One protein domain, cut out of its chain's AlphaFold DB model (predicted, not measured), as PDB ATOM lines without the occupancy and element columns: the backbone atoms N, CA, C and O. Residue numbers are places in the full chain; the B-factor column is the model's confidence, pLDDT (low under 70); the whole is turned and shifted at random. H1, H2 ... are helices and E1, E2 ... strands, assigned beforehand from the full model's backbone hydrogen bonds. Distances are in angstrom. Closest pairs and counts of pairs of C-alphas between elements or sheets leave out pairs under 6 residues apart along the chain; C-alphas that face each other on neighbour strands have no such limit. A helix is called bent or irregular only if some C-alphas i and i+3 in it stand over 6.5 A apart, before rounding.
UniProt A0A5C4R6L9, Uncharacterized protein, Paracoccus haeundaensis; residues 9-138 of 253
ATOM      1  N   SER A   9      85.823  92.437 140.126       86.00
ATOM      2  CA  SER A   9      86.274  93.825 140.116       86.00
ATOM      3  C   SER A   9      87.760  93.906 139.788       86.00
ATOM      4  O   SER A   9      88.484  92.910 139.783       86.00
ATOM      5  N   VAL A  10      88.226  95.105 139.458       82.62
ATOM      6  CA  VAL A  10      89.657  95.355 139.286       82.62
ATOM      7  C   VAL A  10      90.341  95.239 140.648       82.62
ATOM      8  O   VAL A  10      89.839  95.756 141.648       82.62
ATOM      9  N   LEU A  11      91.496  94.572 140.708       75.62
ATOM     10  CA  LEU A  11      92.321  94.603 141.911       75.62
ATOM     11  C   LEU A  11      92.785  96.044 142.159       75.62
ATOM     12  O   LEU A  11      93.297  96.693 141.248       75.62
ATOM     13  N   SER A  12      92.620  96.541 143.388       71.44
ATOM     14  CA  SER A  12      92.923  97.931 143.752       71.44
ATOM     15  C   SER A  12      94.259  98.416 143.174       71.44
ATOM     16  O   SER A  12      95.284  97.771 143.384       71.44
ATOM     17  N   GLN A  13      94.239  99.579 142.516       72.38
ATOM     18  CA  GLN A  13      95.410 100.254 141.932       72.38
ATOM     19  C   GLN A  13      96.054  99.553 140.713       72.38
ATOM     20  O   GLN A  13      97.119  99.980 140.266       72.38
ATOM     21  N   ASP A  14      95.425  98.533 140.117       79.31
ATOM     22  CA  ASP A  14      95.929  97.932 138.876       79.31
ATOM     23  C   ASP A  14      95.596  98.794 137.642       79.31
ATOM     24  O   ASP A  14      94.509  98.734 137.054       79.31
ATOM     25  N   GLN A  15      96.559  99.625 137.238       83.62
ATOM     26  CA  GLN A  15      96.387 100.561 136.125       83.62
ATOM     27  C   GLN A  15      96.208  99.851 134.774       83.62
ATOM     28  O   GLN A  15      95.479 100.344 133.916       83.62
ATOM     29  N   ALA A  16      96.848  98.693 134.570       84.50
ATOM     30  CA  ALA A  16      96.780  97.955 133.310       84.50
ATOM     31  C   ALA A  16      95.365  97.423 133.040       84.50
ATOM     32  O   ALA A  16      94.818  97.629 131.954       84.50
ATOM     33  N   THR A  17      94.745  96.801 134.043       86.50
ATOM     34  CA  THR A  17      93.361  96.314 133.969       86.50
ATOM     35  C   THR A  17      92.393  97.480 133.871       86.50
ATOM     36  O   THR A  17      91.502  97.445 133.028       86.50
ATOM     37  N   THR A  18      92.603  98.546 134.648       89.62
ATOM     38  CA  THR A  18      91.769  99.756 134.576       89.62
ATOM     39  C   THR A  18      91.769 100.345 133.164       89.62
ATOM     40  O   THR A  18      90.707 100.571 132.587       89.62
ATOM     41  N   ASN A  19      92.947 100.519 132.557       91.38
ATOM     42  CA  ASN A  19      93.071 101.022 131.188       91.38
ATOM     43  C   ASN A  19      92.385 100.096 130.181       91.38
ATOM     44  O   ASN A  19      91.692 100.578 129.284       91.38
ATOM     45  N   LYS A  20      92.531  98.773 130.343       91.75
ATOM     46  CA  LYS A  20      91.870  97.811 129.460       91.75
ATOM     47  C   LYS A  20      90.352  97.885 129.580       91.75
ATOM     48  O   LYS A  20      89.664  97.863 128.569       91.75
ATOM     49  N   VAL A  21      89.816  98.013 130.789       92.31
ATOM     50  CA  VAL A  21      88.373  98.172 131.004       92.31
ATOM     51  C   VAL A  21      87.865  99.452 130.339       92.31
ATOM     52  O   VAL A  21      86.845  99.401 129.658       92.31
ATOM     53  N   GLN A  22      88.586 100.572 130.447       92.56
ATOM     54  CA  GLN A  22      88.214 101.819 129.762       92.56
ATOM     55  C   GLN A  22      88.261 101.689 128.231       92.56
ATOM     56  O   GLN A  22      87.360 102.164 127.541       92.56
ATOM     57  N   GLU A  23      89.261 100.989 127.690       93.31
ATOM     58  CA  GLU A  23      89.313 100.649 126.265       93.31
ATOM     59  C   GLU A  23      88.076  99.836 125.849       93.31
ATOM     60  O   GLU A  23      87.407 100.183 124.877       93.31
ATOM     61  N   LEU A  24      87.712  98.799 126.609       93.12
ATOM     62  CA  LEU A  24      86.549  97.958 126.314       93.12
ATOM     63  C   LEU A  24      85.227  98.729 126.399       93.12
ATOM     64  O   LEU A  24      84.353  98.518 125.558       93.12
ATOM     65  N   LYS A  25      85.100  99.656 127.357       91.19
ATOM     66  CA  LYS A  25      83.946 100.564 127.458       91.19
ATOM     67  C   LYS A  25      83.756 101.385 126.190       91.19
ATOM     68  O   LYS A  25      82.621 101.584 125.773       91.19
ATOM     69  N   SER A  26      84.845 101.814 125.548       90.75
ATOM     70  CA  SER A  26      84.772 102.610 124.315       90.75
ATOM     71  C   SER A  26      84.149 101.862 123.129       90.75
ATOM     72  O   SER A  26      83.699 102.497 122.177       90.75
ATOM     73  N   TYR A  27      84.088 100.525 123.181       89.94
ATOM     74  CA  TYR A  27      83.414  99.719 122.162       89.94
ATOM     75  C   TYR A  27      81.906  99.585 122.385       89.94
ATOM     76  O   TYR A  27      81.208  99.209 121.445       89.94
ATOM     77  N   LEU A  28      81.402  99.861 123.592       89.00
ATOM     78  CA  LEU A  28      79.985  99.711 123.915       89.00
ATOM     79  C   LEU A  28      79.145 100.817 123.264       89.00
ATOM     80  O   LEU A  28      79.530 101.986 123.228       89.00
ATOM     81  N   ASP A  29      77.967 100.446 122.761       83.19
ATOM     82  CA  ASP A  29      77.026 101.406 122.190       83.19
ATOM     83  C   ASP A  29      76.227 102.099 123.302       83.19
ATOM     84  O   ASP A  29      75.225 101.578 123.795       83.19
ATOM     85  N   ASN A  30      76.650 103.312 123.657       79.31
ATOM     86  CA  ASN A  30      76.003 104.152 124.673       79.31
ATOM     87  C   ASN A  30      74.566 104.586 124.311       79.31
ATOM     88  O   ASN A  30      73.908 105.260 125.105       79.31
ATOM     89  N   ARG A  31      74.067 104.246 123.114       75.81
ATOM     90  CA  ARG A  31      72.665 104.471 122.726       75.81
ATOM     91  C   ARG A  31      71.729 103.382 123.247       75.81
ATOM     92  O   ARG A  31      70.523 103.614 123.290       75.81
ATOM     93  N   LEU A  32      72.254 102.214 123.622       82.50
ATOM     94  CA  LEU A  32      71.460 101.133 124.200       82.50
ATOM     95  C   LEU A  32      71.043 101.504 125.627       82.50
ATOM     96  O   LEU A  32      71.892 101.869 126.442       82.50
ATOM     97  N   SER A  33      69.748 101.390 125.935       82.31
ATOM     98  CA  SER A  33      69.191 101.733 127.254       82.31
ATOM     99  C   SER A  33      69.898 100.983 128.376       82.31
ATOM    100  O   SER A  33      70.327 101.613 129.333       82.31
ATOM    101  N   VAL A  34      70.148  99.682 128.202       86.69
ATOM    102  CA  VAL A  34      70.850  98.858 129.198       86.69
ATOM    103  C   VAL A  34      72.266  99.356 129.508       86.69
ATOM    104  O   VAL A  34      72.708  99.271 130.646       86.69
ATOM    105  N   VAL A  35      72.979  99.919 128.526       84.56
ATOM    106  CA  VAL A  35      74.321 100.495 128.737       84.56
ATOM    107  C   VAL A  35      74.214 101.865 129.400       84.56
ATOM    108  O   VAL A  35      75.021 102.202 130.259       84.56
ATOM    109  N   LYS A  36      73.207 102.655 129.016       86.75
ATOM    110  CA  LYS A  36      72.966 104.003 129.540       86.75
ATOM    111  C   LYS A  36      72.464 104.005 130.989       86.75
ATOM    112  O   LYS A  36      72.757 104.940 131.727       86.75
ATOM    113  N   GLU A  37      71.669 103.008 131.358       87.88
ATOM    114  CA  GLU A  37      71.051 102.863 132.681       87.88
ATOM    115  C   GLU A  37      71.944 102.101 133.666       87.88
ATOM    116  O   GLU A  37      71.780 102.256 134.876       87.88
ATOM    117  N   ALA A  38      72.903 101.312 133.168       88.56
ATOM    118  CA  ALA A  38      73.877 100.632 134.008       88.56
ATOM    119  C   ALA A  38      74.750 101.638 134.769       88.56
ATOM    120  O   ALA A  38      75.223 102.638 134.219       88.56
ATOM    121  N   THR A  39      75.011 101.345 136.042       89.69
ATOM    122  CA  THR A  39      75.977 102.131 136.806       89.69
ATOM    123  C   THR A  39      77.389 101.917 136.254       89.69
ATOM    124  O   THR A  39      77.689 100.913 135.600       89.69
ATOM    125  N   GLN A  40      78.289 102.861 136.538       86.69
ATOM    126  CA  GLN A  40      79.697 102.716 136.169       86.69
ATOM    127  C   GLN A  40      80.292 101.424 136.749       86.69
ATOM    128  O   GLN A  40      81.022 100.729 136.041       86.69
ATOM    129  N   ASP A  41      79.930 101.093 137.987       87.62
ATOM    130  CA  ASP A  41      80.400  99.908 138.701       87.62
ATOM    131  C   ASP A  41      79.871  98.618 138.061       87.62
ATOM    132  O   ASP A  41      80.636  97.669 137.885       87.62
ATOM    133  N   ASP A  42      78.604  98.587 137.633       90.62
ATOM    134  CA  ASP A  42      78.033  97.442 136.913       90.62
ATOM    135  C   ASP A  42      78.760  97.181 135.595       90.62
ATOM    136  O   ASP A  42      79.139  96.045 135.300       90.62
ATOM    137  N   LEU A  43      79.019  98.238 134.820       90.62
ATOM    138  CA  LEU A  43      79.763  98.129 133.567       90.62
ATOM    139  C   LEU A  43      81.177  97.597 133.797       90.62
ATOM    140  O   LEU A  43      81.612  96.692 133.086       90.62
ATOM    141  N   GLU A  44      81.905  98.129 134.781       90.81
ATOM    142  CA  GLU A  44      83.258  97.646 135.093       90.81
ATOM    143  C   GLU A  44      83.232  96.193 135.518       90.81
ATOM    144  O   GLU A  44      83.969  95.383 134.959       90.81
ATOM    145  N   ARG A  45      82.332  95.846 136.430       91.31
ATOM    146  CA  ARG A  45      82.177  94.488 136.935       91.31
ATOM    147  C   ARG A  45      81.924  93.480 135.814       91.31
ATOM    148  O   ARG A  45      82.611  92.457 135.737       91.31
ATOM    149  N   ILE A  46      81.005  93.770 134.890       93.94
ATOM    150  CA  ILE A  46      80.728  92.887 133.747       93.94
ATOM    151  C   ILE A  46      81.923  92.798 132.790       93.94
ATOM    152  O   ILE A  46      82.282  91.703 132.356       93.94
ATOM    153  N   LEU A  47      82.581  93.914 132.473       93.56
ATOM    154  CA  LEU A  47      83.731  93.916 131.561       93.56
ATOM    155  C   LEU A  47      84.930  93.153 132.133       93.56
ATOM    156  O   LEU A  47      85.558  92.356 131.434       93.56
ATOM    157  N   VAL A  48      85.209  93.349 133.419       90.81
ATOM    158  CA  VAL A  48      86.250  92.634 134.164       90.81
ATOM    159  C   VAL A  48      85.967  91.132 134.192       90.81
ATOM    160  O   VAL A  48      86.895  90.333 134.051       90.81
ATOM    161  N   SER A  49      84.698  90.733 134.299       90.62
ATOM    162  CA  SER A  49      84.299  89.321 134.310       90.62
ATOM    163  C   SER A  49      84.761  88.566 133.059       90.62
ATOM    164  O   SER A  49      85.147  87.404 133.147       90.62
ATOM    165  N   PHE A  50      84.800  89.220 131.893       91.44
ATOM    166  CA  PHE A  50      85.326  88.609 130.668       91.44
ATOM    167  C   PHE A  50      86.851  88.443 130.676       91.44
ATOM    168  O   PHE A  50      87.361  87.499 130.071       91.44
ATOM    169  N   LEU A  51      87.575  89.342 131.353       88.31
ATOM    170  CA  LEU A  51      89.034  89.292 131.498       88.31
ATOM    171  C   LEU A  51      89.483  88.250 132.532       88.31
ATOM    172  O   LEU A  51      90.577  87.701 132.406       88.31
ATOM    173  N   ALA A  52      88.637  87.947 133.522       83.06
ATOM    174  CA  ALA A  52      88.954  87.067 134.651       83.06
ATOM    175  C   ALA A  52      89.391  85.651 134.257       83.06
ATOM    176  O   ALA A  52      90.159  85.006 134.967       83.06
ATOM    177  N   TYR A  53      88.923  85.171 133.109       80.62
ATOM    178  CA  TYR A  53      89.197  83.816 132.644       80.62
ATOM    179  C   TYR A  53      90.431  83.723 131.738       80.62
ATOM    180  O   TYR A  53      90.839  82.615 131.395       80.62
ATOM    181  N   GLY A  54      91.060  84.844 131.362       80.25
ATOM    182  CA  GLY A  54      92.262  84.849 130.524       80.25
ATOM    183  C   GLY A  54      92.102  83.998 129.257       80.25
ATOM    184  O   GLY A  54      91.085  84.078 128.566       80.25
ATOM    185  N   SER A  55      93.086  83.146 128.954       80.38
ATOM    186  CA  SER A  55      93.021  82.280 127.765       80.38
ATOM    187  C   SER A  55      92.154  81.027 127.948       80.38
ATOM    188  O   SER A  55      92.136  80.170 127.061       80.38
ATOM    189  N   ASN A  56      91.489  80.871 129.093       80.75
ATOM    190  CA  ASN A  56      90.707  79.680 129.392       80.75
ATOM    191  C   ASN A  56      89.391  79.710 128.622       80.75
ATOM    192  O   ASN A  56      88.785  80.766 128.434       80.75
ATOM    193  N   GLU A  57      88.926  78.535 128.198       88.31
ATOM    194  CA  GLU A  57      87.589  78.414 127.628       88.31
ATOM    195  C   GLU A  57      86.543  78.415 128.747       88.31
ATOM    196  O   GLU A  57      86.618  77.629 129.696       88.31
ATOM    197  N   TYR A  58      85.542  79.276 128.614       88.50
ATOM    198  CA  TYR A  58      84.411  79.375 129.524       88.50
ATOM    199  C   TYR A  58      83.098  79.477 128.755       88.50
ATOM    200  O   TYR A  58      83.042  79.852 127.583       88.50
ATOM    201  N   GLN A  59      82.012  79.127 129.432       92.25
ATOM    202  CA  GLN A  59      80.670  79.165 128.890       92.25
ATOM    203  C   GLN A  59      79.917  80.385 129.417       92.25
ATOM    204  O   GLN A  59      79.787  80.574 130.629       92.25
ATOM    205  N   ILE A  60      79.343  81.170 128.509       92.88
ATOM    206  CA  ILE A  60      78.396  82.235 128.859       92.88
ATOM    207  C   ILE A  60      76.991  81.629 128.856       92.88
ATOM    208  O   ILE A  60      76.278  81.650 127.851       92.88
ATOM    209  N   SER A  61      76.616  81.008 129.973       91.62
ATOM    210  CA  SER A  61      75.277  80.452 130.174       91.62
ATOM    211  C   SER A  61      74.389  81.493 130.840       91.62
ATOM    212  O   SER A  61      74.607  81.818 132.001       91.62
ATOM    213  N   MET A  62      73.370  81.993 130.133       92.31
ATOM    214  CA  MET A  62      72.446  82.981 130.709       92.31
ATOM    215  C   MET A  62      71.732  82.439 131.950       92.31
ATOM    216  O   MET A  62      71.503  83.191 132.882       92.31
ATOM    217  N   ASP A  63      71.498  81.128 132.031       90.25
ATOM    218  CA  ASP A  63      70.875  80.494 133.202       90.25
ATOM    219  C   ASP A  63      71.714  80.586 134.489       90.25
ATOM    220  O   ASP A  63      71.173  80.436 135.577       90.25
ATOM    221  N   SER A  64      73.031  80.805 134.388       86.69
ATOM    222  CA  SER A  64      73.915  80.953 135.555       86.69
ATOM    223  C   SER A  64      74.244  82.405 135.893       86.69
ATOM    224  O   SER A  64      75.035  82.646 136.801       86.69
ATOM    225  N   ILE A  65      73.693  83.360 135.144       92.31
ATOM    226  CA  ILE A  65      73.927  84.792 135.336       92.31
ATOM    227  C   ILE A  65      72.755  85.363 136.151       92.31
ATOM    228  O   ILE A  65      71.606  85.046 135.830       92.31
ATOM    229  N   PRO A  66      73.011  86.198 137.179       91.69
ATOM    230  CA  PRO A  66      71.954  86.885 137.923       91.69
ATOM    231  C   PRO A  66      71.007  87.641 136.988       91.69
ATOM    232  O   PRO A  66      71.468  88.274 136.041       91.69
ATOM    233  N   ASP A  67      69.696  87.612 137.249       91.94
ATOM    234  CA  ASP A  67      68.688  88.189 136.342       91.94
ATOM    235  C   ASP A  67      68.970  89.653 135.978       91.94
ATOM    236  O   ASP A  67      68.872  90.027 134.811       91.94
ATOM    237  N   GLN A  68      69.417  90.439 136.958       91.12
ATOM    238  CA  GLN A  68      69.798  91.845 136.800       91.12
ATOM    239  C   GLN A  68      70.975  92.079 135.832       91.12
ATOM    240  O   GLN A  68      71.084  93.152 135.251       91.12
ATOM    241  N   ASP A  69      71.839  91.080 135.624       93.94
ATOM    242  CA  ASP A  69      73.039  91.196 134.788       93.94
ATOM    243  C   ASP A  69      72.829  90.661 133.366       93.94
ATOM    244  O   ASP A  69      73.637  90.938 132.477       93.94
ATOM    245  N   LYS A  70      71.782  89.858 133.128       94.75
ATOM    246  CA  LYS A  70      71.626  89.069 131.891       94.75
ATOM    247  C   LYS A  70      71.663  89.922 130.630       94.75
ATOM    248  O   LYS A  70      72.359  89.575 129.675       94.75
ATOM    249  N   GLU A  71      70.918  91.022 130.622       93.94
ATOM    250  CA  GLU A  71      70.825  91.897 129.455       93.94
ATOM    251  C   GLU A  71      72.159  92.602 129.184       93.94
ATOM    252  O   GLU A  71      72.650  92.592 128.052       93.94
ATOM    253  N   LEU A  72      72.810  93.112 130.235       94.56
ATOM    254  CA  LEU A  72      74.106  93.772 130.116       94.56
ATOM    255  C   LEU A  72      75.198  92.795 129.657       94.56
ATOM    256  O   LEU A  72      75.988  93.117 128.769       94.56
ATOM    257  N   VAL A  73      75.216  91.568 130.189       95.19
ATOM    258  CA  VAL A  73      76.139  90.517 129.734       95.19
ATOM    259  C   VAL A  73      75.883  90.152 128.276       95.19
ATOM    260  O   VAL A  73      76.846  89.958 127.535       95.19
ATOM    261  N   ALA A  74      74.625  90.062 127.836       94.69
ATOM    262  CA  ALA A  74      74.301  89.767 126.442       94.69
ATOM    263  C   ALA A  74      74.843  90.851 125.497       94.69
ATOM    264  O   ALA A  74      75.545  90.521 124.538       94.69
ATOM    265  N   VAL A  75      74.602  92.127 125.812       94.12
ATOM    266  CA  VAL A  75      75.095  93.264 125.020       94.12
ATOM    267  C   VAL A  75      76.621  93.324 125.002       94.12
ATOM    268  O   VAL A  75      77.222  93.433 123.928       94.12
ATOM    269  N   CYS A  76      77.270  93.200 126.162       94.31
ATOM    270  CA  CYS A  76      78.729  93.200 126.245       94.31
ATOM    271  C   CYS A  76      79.331  92.005 125.496       94.31
ATOM    272  O   CYS A  76      80.274  92.183 124.729       94.31
ATOM    273  N   ARG A  77      78.772  90.797 125.638       94.62
ATOM    274  CA  ARG A  77      79.210  89.605 124.894       94.62
ATOM    275  C   ARG A  77      79.171  89.851 123.391       94.62
ATOM    276  O   ARG A  77      80.146  89.548 122.704       94.62
ATOM    277  N   ASP A  78      78.052  90.351 122.878       93.06
ATOM    278  CA  ASP A  78      77.855  90.516 121.436       93.06
ATOM    279  C   ASP A  78      78.781  91.594 120.872       93.06
ATOM    280  O   ASP A  78      79.420  91.377 119.843       93.06
ATOM    281  N   THR A  79      78.954  92.692 121.607       93.06
ATOM    282  CA  THR A  79      79.845  93.798 121.228       93.06
ATOM    283  C   THR A  79      81.321  93.402 121.272       93.06
ATOM    284  O   THR A  79      82.105  93.752 120.389       93.06
ATOM    285  N   LEU A  80      81.722  92.656 122.302       93.62
ATOM    286  CA  LEU A  80      83.115  92.269 122.519       93.62
ATOM    287  C   LEU A  80      83.525  91.025 121.727       93.62
ATOM    288  O   LEU A  80      84.724  90.738 121.626       93.62
ATOM    289  N   THR A  81      82.574  90.295 121.136       93.94
ATOM    290  CA  THR A  81      82.870  89.182 120.227       93.94
ATOM    291  C   THR A  81      83.654  89.691 119.018       93.94
ATOM    292  O   THR A  81      83.260  90.627 118.334       93.94
ATOM    293  N   GLY A  82      84.807  89.078 118.758       89.94
ATOM    294  CA  GLY A  82      85.733  89.487 117.705       89.94
ATOM    295  C   GLY A  82      86.675  90.626 118.101       89.94
ATOM    296  O   GLY A  82      87.729  90.744 117.484       89.94
ATOM    297  N   LYS A  83      86.374  91.416 119.142       91.94
ATOM    298  CA  LYS A  83      87.276  92.447 119.691       91.94
ATOM    299  C   LYS A  83      88.165  91.876 120.789       91.94
ATOM    300  O   LYS A  83      89.372  91.778 120.588       91.94
ATOM    301  N   LEU A  84      87.539  91.431 121.878       93.62
ATOM    302  CA  LEU A  84      88.167  90.778 123.028       93.62
ATOM    303  C   LEU A  84      87.929  89.266 123.011       93.62
ATOM    304  O   LEU A  84      88.840  88.493 123.294       93.62
ATOM    305  N   LEU A  85      86.705  88.844 122.688       94.31
ATOM    306  CA  LEU A  85      86.260  87.461 122.831       94.31
ATOM    307  C   LEU A  85      86.385  86.688 121.519       94.31
ATOM    308  O   LEU A  85      85.984  87.163 120.456       94.31
ATOM    309  N   GLN A  86      86.874  85.456 121.606       94.62
ATOM    310  CA  GLN A  86      86.856  84.471 120.532       94.62
ATOM    311  C   GLN A  86      85.841  83.379 120.875       94.62
ATOM    312  O   GLN A  86      85.874  82.836 121.977       94.62
ATOM    313  N   ARG A  87      84.959  83.031 119.929       93.81
ATOM    314  CA  ARG A  87      84.072  81.869 120.086       93.81
ATOM    315  C   ARG A  87      84.881  80.575 120.056       93.81
ATOM    316  O   ARG A  87      85.758  80.414 119.207       93.81
ATOM    317  N   THR A  88      84.558  79.656 120.953       91.94
ATOM    318  CA  THR A  88      85.148  78.314 121.034       91.94
ATOM    319  C   THR A  88      84.096  77.257 120.695       91.94
ATOM    320  O   THR A  88      83.036  77.571 120.147       91.94
ATOM    321  N   LYS A  89      84.393  75.974 120.935       85.06
ATOM    322  CA  LYS A  89      83.469  74.882 120.607       85.06
ATOM    323  C   LYS A  89      82.178  74.989 121.433       85.06
ATOM    324  O   LYS A  89      82.207  75.235 122.635       85.06
ATOM    325  N   GLY A  90      81.043  74.722 120.785       84.00
ATOM    326  CA  GLY A  90      79.714  74.753 121.404       84.00
ATOM    327  C   GLY A  90      78.958  76.067 121.182       84.00
ATOM    328  O   GLY A  90      79.468  77.014 120.591       84.00
ATOM    329  N   ARG A  91      77.696  76.120 121.632       80.00
ATOM    330  CA  ARG A  91      76.789  77.255 121.361       80.00
ATOM    331  C   ARG A  91      77.172  78.533 122.115       80.00
ATOM    332  O   ARG A  91      76.967  79.621 121.595       80.00
ATOM    333  N   ASN A  92      77.736  78.383 123.316       89.81
ATOM    334  CA  ASN A  92      77.995  79.476 124.256       89.81
ATOM    335  C   ASN A  92      79.454  79.496 124.753       89.81
ATOM    336  O   ASN A  92      79.708  80.015 125.838       89.81
ATOM    337  N   GLY A  93      80.383  78.869 124.025       93.12
ATOM    338  CA  GLY A  93      81.794  78.780 124.405       93.12
ATOM    339  C   GLY A  93      82.587  80.005 123.953       93.12
ATOM    340  O   GLY A  93      82.487  80.418 122.794       93.12
ATOM    341  N   TYR A  94      83.371  80.578 124.863       94.31
ATOM    342  CA  TYR A  94      84.197  81.756 124.629       94.31
ATOM    343  C   TYR A  94      85.553  81.636 125.328       94.31
ATOM    344  O   TYR A  94      85.709  80.898 126.296       94.31
ATOM    345  N   ARG A  95      86.534  82.391 124.836       91.69
ATOM    346  CA  ARG A  95      87.824  82.652 125.491       91.69
ATOM    347  C   ARG A  95      88.299  84.061 125.141       91.69
ATOM    348  O   ARG A  95      87.857  84.608 124.123       91.69
ATOM    349  N   VAL A  96      89.203  84.648 125.924       91.06
ATOM    350  CA  VAL A  96      89.872  85.892 125.507       91.06
ATOM    351  C   VAL A  96      90.815  85.577 124.347       91.06
ATOM    352  O   VAL A  96      91.502  84.553 124.347       91.06
ATOM    353  N   ARG A  97      90.819  86.435 123.328       92.31
ATOM    354  CA  ARG A  97      91.725  86.318 122.182       92.31
ATOM    355  C   ARG A  97      93.181  86.387 122.636       92.31
ATOM    356  O   ARG A  97      93.523  87.208 123.480       92.31
ATOM    357  N   GLU A  98      94.040  85.581 122.019       87.00
ATOM    358  CA  GLU A  98      95.461  85.485 122.383       87.00
ATOM    359  C   GLU A  98      96.198  86.830 122.282       87.00
ATOM    360  O   GLU A  98      96.990  87.158 123.161       87.00
ATOM    361  N   ASP A  99      95.874  87.651 121.279       87.94
ATOM    362  CA  ASP A  99      96.446  88.992 121.082       87.94
ATOM    363  C   ASP A  99      95.919  90.052 122.064       87.94
ATOM    364  O   ASP A  99      96.417  91.173 122.100       87.94
ATOM    365  N   GLN A 100      94.900  89.704 122.848       88.88
ATOM    366  CA  GLN A 100      94.279  90.563 123.854       88.88
ATOM    367  C   GLN A 100      94.567  90.076 125.277       88.88
ATOM    368  O   GLN A 100      93.992  90.599 126.229       88.88
ATOM    369  N   LEU A 101      95.425  89.065 125.437       81.75
ATOM    370  CA  LEU A 101      95.871  88.618 126.747       81.75
ATOM    371  C   LEU A 101      96.840  89.644 127.335       81.75
ATOM    372  O   LEU A 101      97.774  90.100 126.680       81.75
ATOM    373  N   GLY A 102      96.648  89.960 128.607       72.88
ATOM    374  CA  GLY A 102      97.558  90.783 129.385       72.88
ATOM    375  C   GLY A 102      97.654  90.250 130.809       72.88
ATOM    376  O   GLY A 102      96.855  89.393 131.196       72.88
ATOM    377  N   PRO A 103      98.627  90.726 131.601       70.19
ATOM    378  CA  PRO A 103      98.608  90.518 133.038       70.19
ATOM    379  C   PRO A 103      97.480  91.377 133.626       70.19
ATOM    380  O   PRO A 103      97.705  92.526 133.997       70.19
ATOM    381  N   TYR A 104      96.257  90.846 133.644       79.44
ATOM    382  CA  TYR A 104      95.093  91.549 134.180       79.44
ATOM    383  C   TYR A 104      94.835  91.105 135.612       79.44
ATOM    384  O   TYR A 104      94.490  89.949 135.868       79.44
ATOM    385  N   SER A 105      94.982  92.036 136.545       73.69
ATOM    386  CA  SER A 105      94.699  91.821 137.957       73.69
ATOM    387  C   SER A 105      93.227  92.104 138.237       73.69
ATOM    388  O   SER A 105      92.812  93.242 138.451       73.69
ATOM    389  N   VAL A 106      92.429  91.045 138.257       76.75
ATOM    390  CA  VAL A 106      91.019  91.091 138.671       76.75
ATOM    391  C   VAL A 106      90.853  90.420 140.030       76.75
ATOM    392  O   VAL A 106      91.745  89.688 140.437       76.75
ATOM    393  N   THR A 107      89.754  90.653 140.734       77.38
ATOM    394  CA  THR A 107      89.423  90.022 142.018       77.38
ATOM    395  C   THR A 107      87.927  89.763 142.118       77.38
ATOM    396  O   THR A 107      87.159  90.437 141.444       77.38
ATOM    397  N   THR A 108      87.483  88.813 142.938       78.88
ATOM    398  CA  THR A 108      86.047  88.623 143.177       78.88
ATOM    399  C   THR A 108      85.501  89.655 144.172       78.88
ATOM    400  O   THR A 108      86.169  90.018 145.140       78.88
ATOM    401  N   THR A 109      84.297  90.176 143.923       73.12
ATOM    402  CA  THR A 109      83.620  91.166 144.775       73.12
ATOM    403  C   THR A 109      82.964  90.499 145.979       73.12
ATOM    404  O   THR A 109      82.286  89.484 145.821       73.12
ATOM    405  N   GLY A 110      83.101  91.099 147.165       61.22
ATOM    406  CA  GLY A 110      82.421  90.648 148.388       61.22
ATOM    407  C   GLY A 110      83.014  89.393 149.029       61.22
ATOM    408  O   GLY A 110      82.450  88.876 149.989       61.22
ATOM    409  N   ALA A 111      84.140  88.900 148.516       55.22
ATOM    410  CA  ALA A 111      84.765  87.708 149.041       55.22
ATOM    411  C   ALA A 111      85.817  88.078 150.098       55.22
ATOM    412  O   ALA A 111      86.841  88.690 149.802       55.22
ATOM    413  N   GLU A 112      85.551  87.695 151.346       50.91
ATOM    414  CA  GLU A 112      86.503  87.786 152.458       50.91
ATOM    415  C   GLU A 112      87.529  86.637 152.440       50.91
ATOM    416  O   GLU A 112      88.140  86.350 153.476       50.91
ATOM    417  N   SER A 113      87.725  85.922 151.317       50.91
ATOM    418  CA  SER A 113      88.773  84.902 151.324       50.91
ATOM    419  C   SER A 113      90.114  85.581 151.437       50.91
ATOM    420  O   SER A 113      90.527  86.444 150.662       50.91
ATOM    421  N   LYS A 114      90.801  85.129 152.462       60.50
ATOM    422  CA  LYS A 114      92.094  85.606 152.868       60.50
ATOM    423  C   LYS A 114      93.240  84.905 152.132       60.50
ATOM    424  O   LYS A 114      94.374  85.373 152.210       60.50
ATOM    425  N   PHE A 115      92.950  83.820 151.404       63.16
ATOM    426  CA  PHE A 115      93.905  83.144 150.533       63.16
ATOM    427  C   PHE A 115      93.679  83.556 149.078       63.16
ATOM    428  O   PHE A 115      92.660  83.234 148.469       63.16
ATOM    429  N   ARG A 116      94.654  84.270 148.512       68.06
ATOM    430  CA  ARG A 116      94.583  84.802 147.150       68.06
ATOM    431  C   ARG A 116      95.127  83.795 146.142       68.06
ATOM    432  O   ARG A 116      96.341  83.633 146.015       68.06
ATOM    433  N   VAL A 117      94.242  83.172 145.365       70.25
ATOM    434  CA  VAL A 117      94.648  82.292 144.262       70.25
ATOM    435  C   VAL A 117      94.860  83.128 143.008       70.25
ATOM    436  O   VAL A 117      93.966  83.853 142.592       70.25
ATOM    437  N   LEU A 118      96.039  83.040 142.390       68.19
ATOM    438  CA  LEU A 118      96.284  83.704 141.109       68.19
ATOM    439  C   LEU A 118      96.222  82.745 139.939       68.19
ATOM    440  O   LEU A 118      96.712  81.625 140.050       68.19
ATOM    441  N   THR A 119      95.741  83.223 138.797       69.62
ATOM    442  CA  THR A 119      95.856  82.546 137.504       69.62
ATOM    443  C   THR A 119      97.148  82.945 136.785       69.62
ATOM    444  O   THR A 119      97.767  83.976 137.075       69.62
ATOM    445  N   LYS A 120      97.561  82.151 135.792       66.00
ATOM    446  CA  LYS A 120      98.694  82.454 134.896       66.00
ATOM    447  C   LYS A 120      98.581  83.797 134.187       66.00
ATOM    448  O   LYS A 120      99.609  84.394 133.859       66.00
ATOM    449  N   TYR A 121      97.358  84.288 134.048       66.81
ATOM    450  CA  TYR A 121      97.005  85.522 133.358       66.81
ATOM    451  C   TYR A 121      96.879  86.727 134.305       66.81
ATOM    452  O   TYR A 121      96.512  87.809 133.868       66.81
ATOM    453  N   GLY A 122      97.226  86.570 135.590       60.66
ATOM    454  CA  GLY A 122      97.256  87.662 136.571       60.66
ATOM    455  C   GLY A 122      95.966  87.839 137.375       60.66
ATOM    456  O   GLY A 122      95.967  88.582 138.356       60.66
ATOM    457  N   SER A 123      94.903  87.112 137.029       70.19
ATOM    458  CA  SER A 123      93.612  87.171 137.718       70.19
ATOM    459  C   SER A 123      93.762  86.674 139.149       70.19
ATOM    460  O   SER A 123      94.336  85.608 139.363       70.19
ATOM    461  N   ALA A 124      93.256  87.422 140.122       69.88
ATOM    462  CA  ALA A 124      93.170  87.005 141.510       69.88
ATOM    463  C   ALA A 124      91.769  86.502 141.830       69.88
ATOM    464  O   ALA A 124      90.779  87.090 141.423       69.88
ATOM    465  N   ILE A 125      91.692  85.413 142.574       70.81
ATOM    466  CA  ILE A 125      90.448  84.771 142.960       70.81
ATOM    467  C   ILE A 125      90.454  84.689 144.473       70.81
ATOM    468  O   ILE A 125      91.386  84.137 145.065       70.81
ATOM    469  N   LEU A 126      89.440  85.305 145.073       67.75
ATOM    470  CA  LEU A 126      89.243  85.388 146.516       67.75
ATOM    471  C   LEU A 126      87.965  84.654 146.937       67.75
ATOM    472  O   LEU A 126      87.461  84.884 148.022       67.75
ATOM    473  N   ASP A 127      87.384  83.803 146.101       69.44
ATOM    474  CA  ASP A 127      86.249  82.955 146.472       69.44
ATOM    475  C   ASP A 127      86.502  81.516 146.018       69.44
ATOM    476  O   ASP A 127      87.491  81.238 145.347       69.44
ATOM    477  N   ASP A 128      85.593  80.598 146.326       72.12
ATOM    478  CA  ASP A 128      85.740  79.178 145.986       72.12
ATOM    479  C   ASP A 128      85.659  78.886 144.471       72.12
ATOM    480  O   ASP A 128      85.753  77.735 144.045       72.12
ATOM    481  N   SER A 129      85.530  79.906 143.609       70.25
ATOM    482  CA  SER A 129      85.539  79.712 142.154       70.25
ATOM    483  C   SER A 129      86.879  79.223 141.608       70.25
ATOM    484  O   SER A 129      86.914  78.701 140.493       70.25
ATOM    485  N   TYR A 130      87.972  79.317 142.375       72.31
ATOM    486  CA  TYR A 130      89.262  78.769 141.949       72.31
ATOM    487  C   TYR A 130      89.221  77.241 141.775       72.31
ATOM    488  O   TYR A 130      90.034  76.716 141.017       72.31
ATOM    489  N   HIS A 131      88.274  76.531 142.406       72.06
ATOM    490  CA  HIS A 131      88.063  75.090 142.203       72.06
ATOM    491  C   HIS A 131      87.642  74.737 140.772       72.06
ATOM    492  O   HIS A 131      87.903  73.627 140.312       72.06
ATOM    493  N   ASP A 132      87.023  75.678 140.056       72.75
ATOM    494  CA  ASP A 132      86.589  75.474 138.673       72.75
ATOM    495  C   ASP A 132      87.760  75.592 137.678       72.75
ATOM    496  O   ASP A 132      87.631  75.194 136.516       72.75
ATOM    497  N   ILE A 133      88.901  76.149 138.105       69.56
ATOM    498  CA  ILE A 133      90.045  76.431 137.234       69.56
ATOM    499  C   ILE A 133      91.046  75.277 137.286       69.56
ATOM    500  O   ILE A 133      91.503  74.930 138.375       69.56
ATOM    501  N   PRO A 134      91.449  74.717 136.128       69.94
ATOM    502  CA  PRO A 134      92.518  73.732 136.046       69.94
ATOM    503  C   PRO A 134      93.786  74.167 136.784       69.94
ATOM    504  O   PRO A 134      94.266  75.291 136.632       69.94
ATOM    505  N   LEU A 135      94.359  73.252 137.566       61.50
ATOM    506  CA  LEU A 135      95.534  73.508 138.401       61.50
ATOM    507  C   LEU A 135      96.720  74.073 137.602       61.50
ATOM    508  O   LEU A 135      97.450  74.943 138.073       61.50
ATOM    509  N   ASP A 136      96.905  73.606 136.368       62.59
ATOM    510  CA  ASP A 136      97.958  74.063 135.468       62.59
ATOM    511  C   ASP A 136      97.741  75.490 134.950       62.59
ATOM    512  O   ASP A 136      98.632  76.023 134.299       62.59
ATOM    513  N   GLN A 137      96.609  76.127 135.236       62.19
ATOM    514  CA  GLN A 137      96.307  77.516 134.884       62.19
ATOM    515  C   GLN A 137      96.410  78.462 136.085       62.19
ATOM    516  O   GLN A 137      96.262  79.675 135.925       62.19
ATOM    517  N   LEU A 138      96.727  77.938 137.270       66.81
ATOM    518  CA  LEU A 138      97.015  78.713 138.473       66.81
ATOM    519  C   LEU A 138      98.518  79.065 138.545       66.81
ATOM    520  O   LEU A 138      99.376  78.301 138.104       66.81
TER     521      LEU A 138
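AT A GLANCE: This is residues 9 to 138 of the 253 residues of an uncharacterized protein of Paracoccus haeundaensis (UniProt A0A5C4R6L9). Helix H3 runs through the core, with H1 crossing it and H4 packed on it at a steep angle; the short H2 lies beyond them beside H4, and the small hairpin of strands E1 and E2 lies near the last residues of H3. On the side away from H2, the last part of the domain is mostly loop and holds the short helix H5, which touches no helix. The 130 printed residues hold five named helices and three named strands, in the order H1 H2 H3 H4 E1 E2 E3 H5; E1 and E2 make an antiparallel sheet. Under half of the residues, 57 of the 130, are in named elements, and by these the class is mostly helix. The whole is compact, with a radius of gyration of the C-alphas of 14.1 A, and spans 40 by 34 by 29 A.

IN THESE COORDINATES: H1 is residues 15 to 25, 15.2 A long, from C-alpha 15 at (96.387, 100.561, 136.125). H2 is residues 33 to 37, 5.8 A, and H3 is residues 40 to 51, 17.0 A. H4, residues 67 to 80, measures 20.4 A and is irregular: C-alphas 68 and 71 are 7.4 A apart. E1 is residues 85 to 87, 6.6 A, E2 residues 93 to 96, 10.8 A, and E3 residues 106 to 108, 7.1 A. H5, residues 128 to 132, 8.2 A, ends with C-alpha 132 at (86.589, 75.474, 138.673).

HOW THE PARTS SIT: H1 and H3 touch, H3 with residues 43 to 48 alone, about perpendicular at 76 degrees; their closest C-alphas, of Val 21 and Leu 47, are 6.3 A apart. H3 touches H4 with residues 43 to 47 alone, at a steep tilt of 60 degrees, the same way; the closest C-alphas, of Ile 46 and Val 73, are 6.5 A apart. H2 and H4 only just touch, with 3 pairs of C-alphas within 8 A, the closest those of Val 34 and Leu 72 at 6.1 A. E1 and E2 form a hairpin, with N 86 and O 95 at 2.8 A and N 95 and O 86 at 3.0 A, within hydrogen-bond range. E3 pairs with no named strand, but residues 9 to 10 pair with its residues 106 to 107, antiparallel. Every O i to N i+4 pair is within hydrogen-bond range in H1 and H2, against 6 of 8 in H3, 8 of 10 in H4 and 0 of 1 in H5, where 2 of 2 O i to N i+3 pairs are.

THE WHOLE: The two C-alphas farthest apart, of Arg 31 and Leu 135, are 41.6 A apart. The printed part has no cut. The links H3 to H4 and E3 to H5 are long, with 15 and 19 residues. The mean pLDDT of the printed part is 82.8; 21 residues are under 70, among them 110 to 116 and 133 to 138.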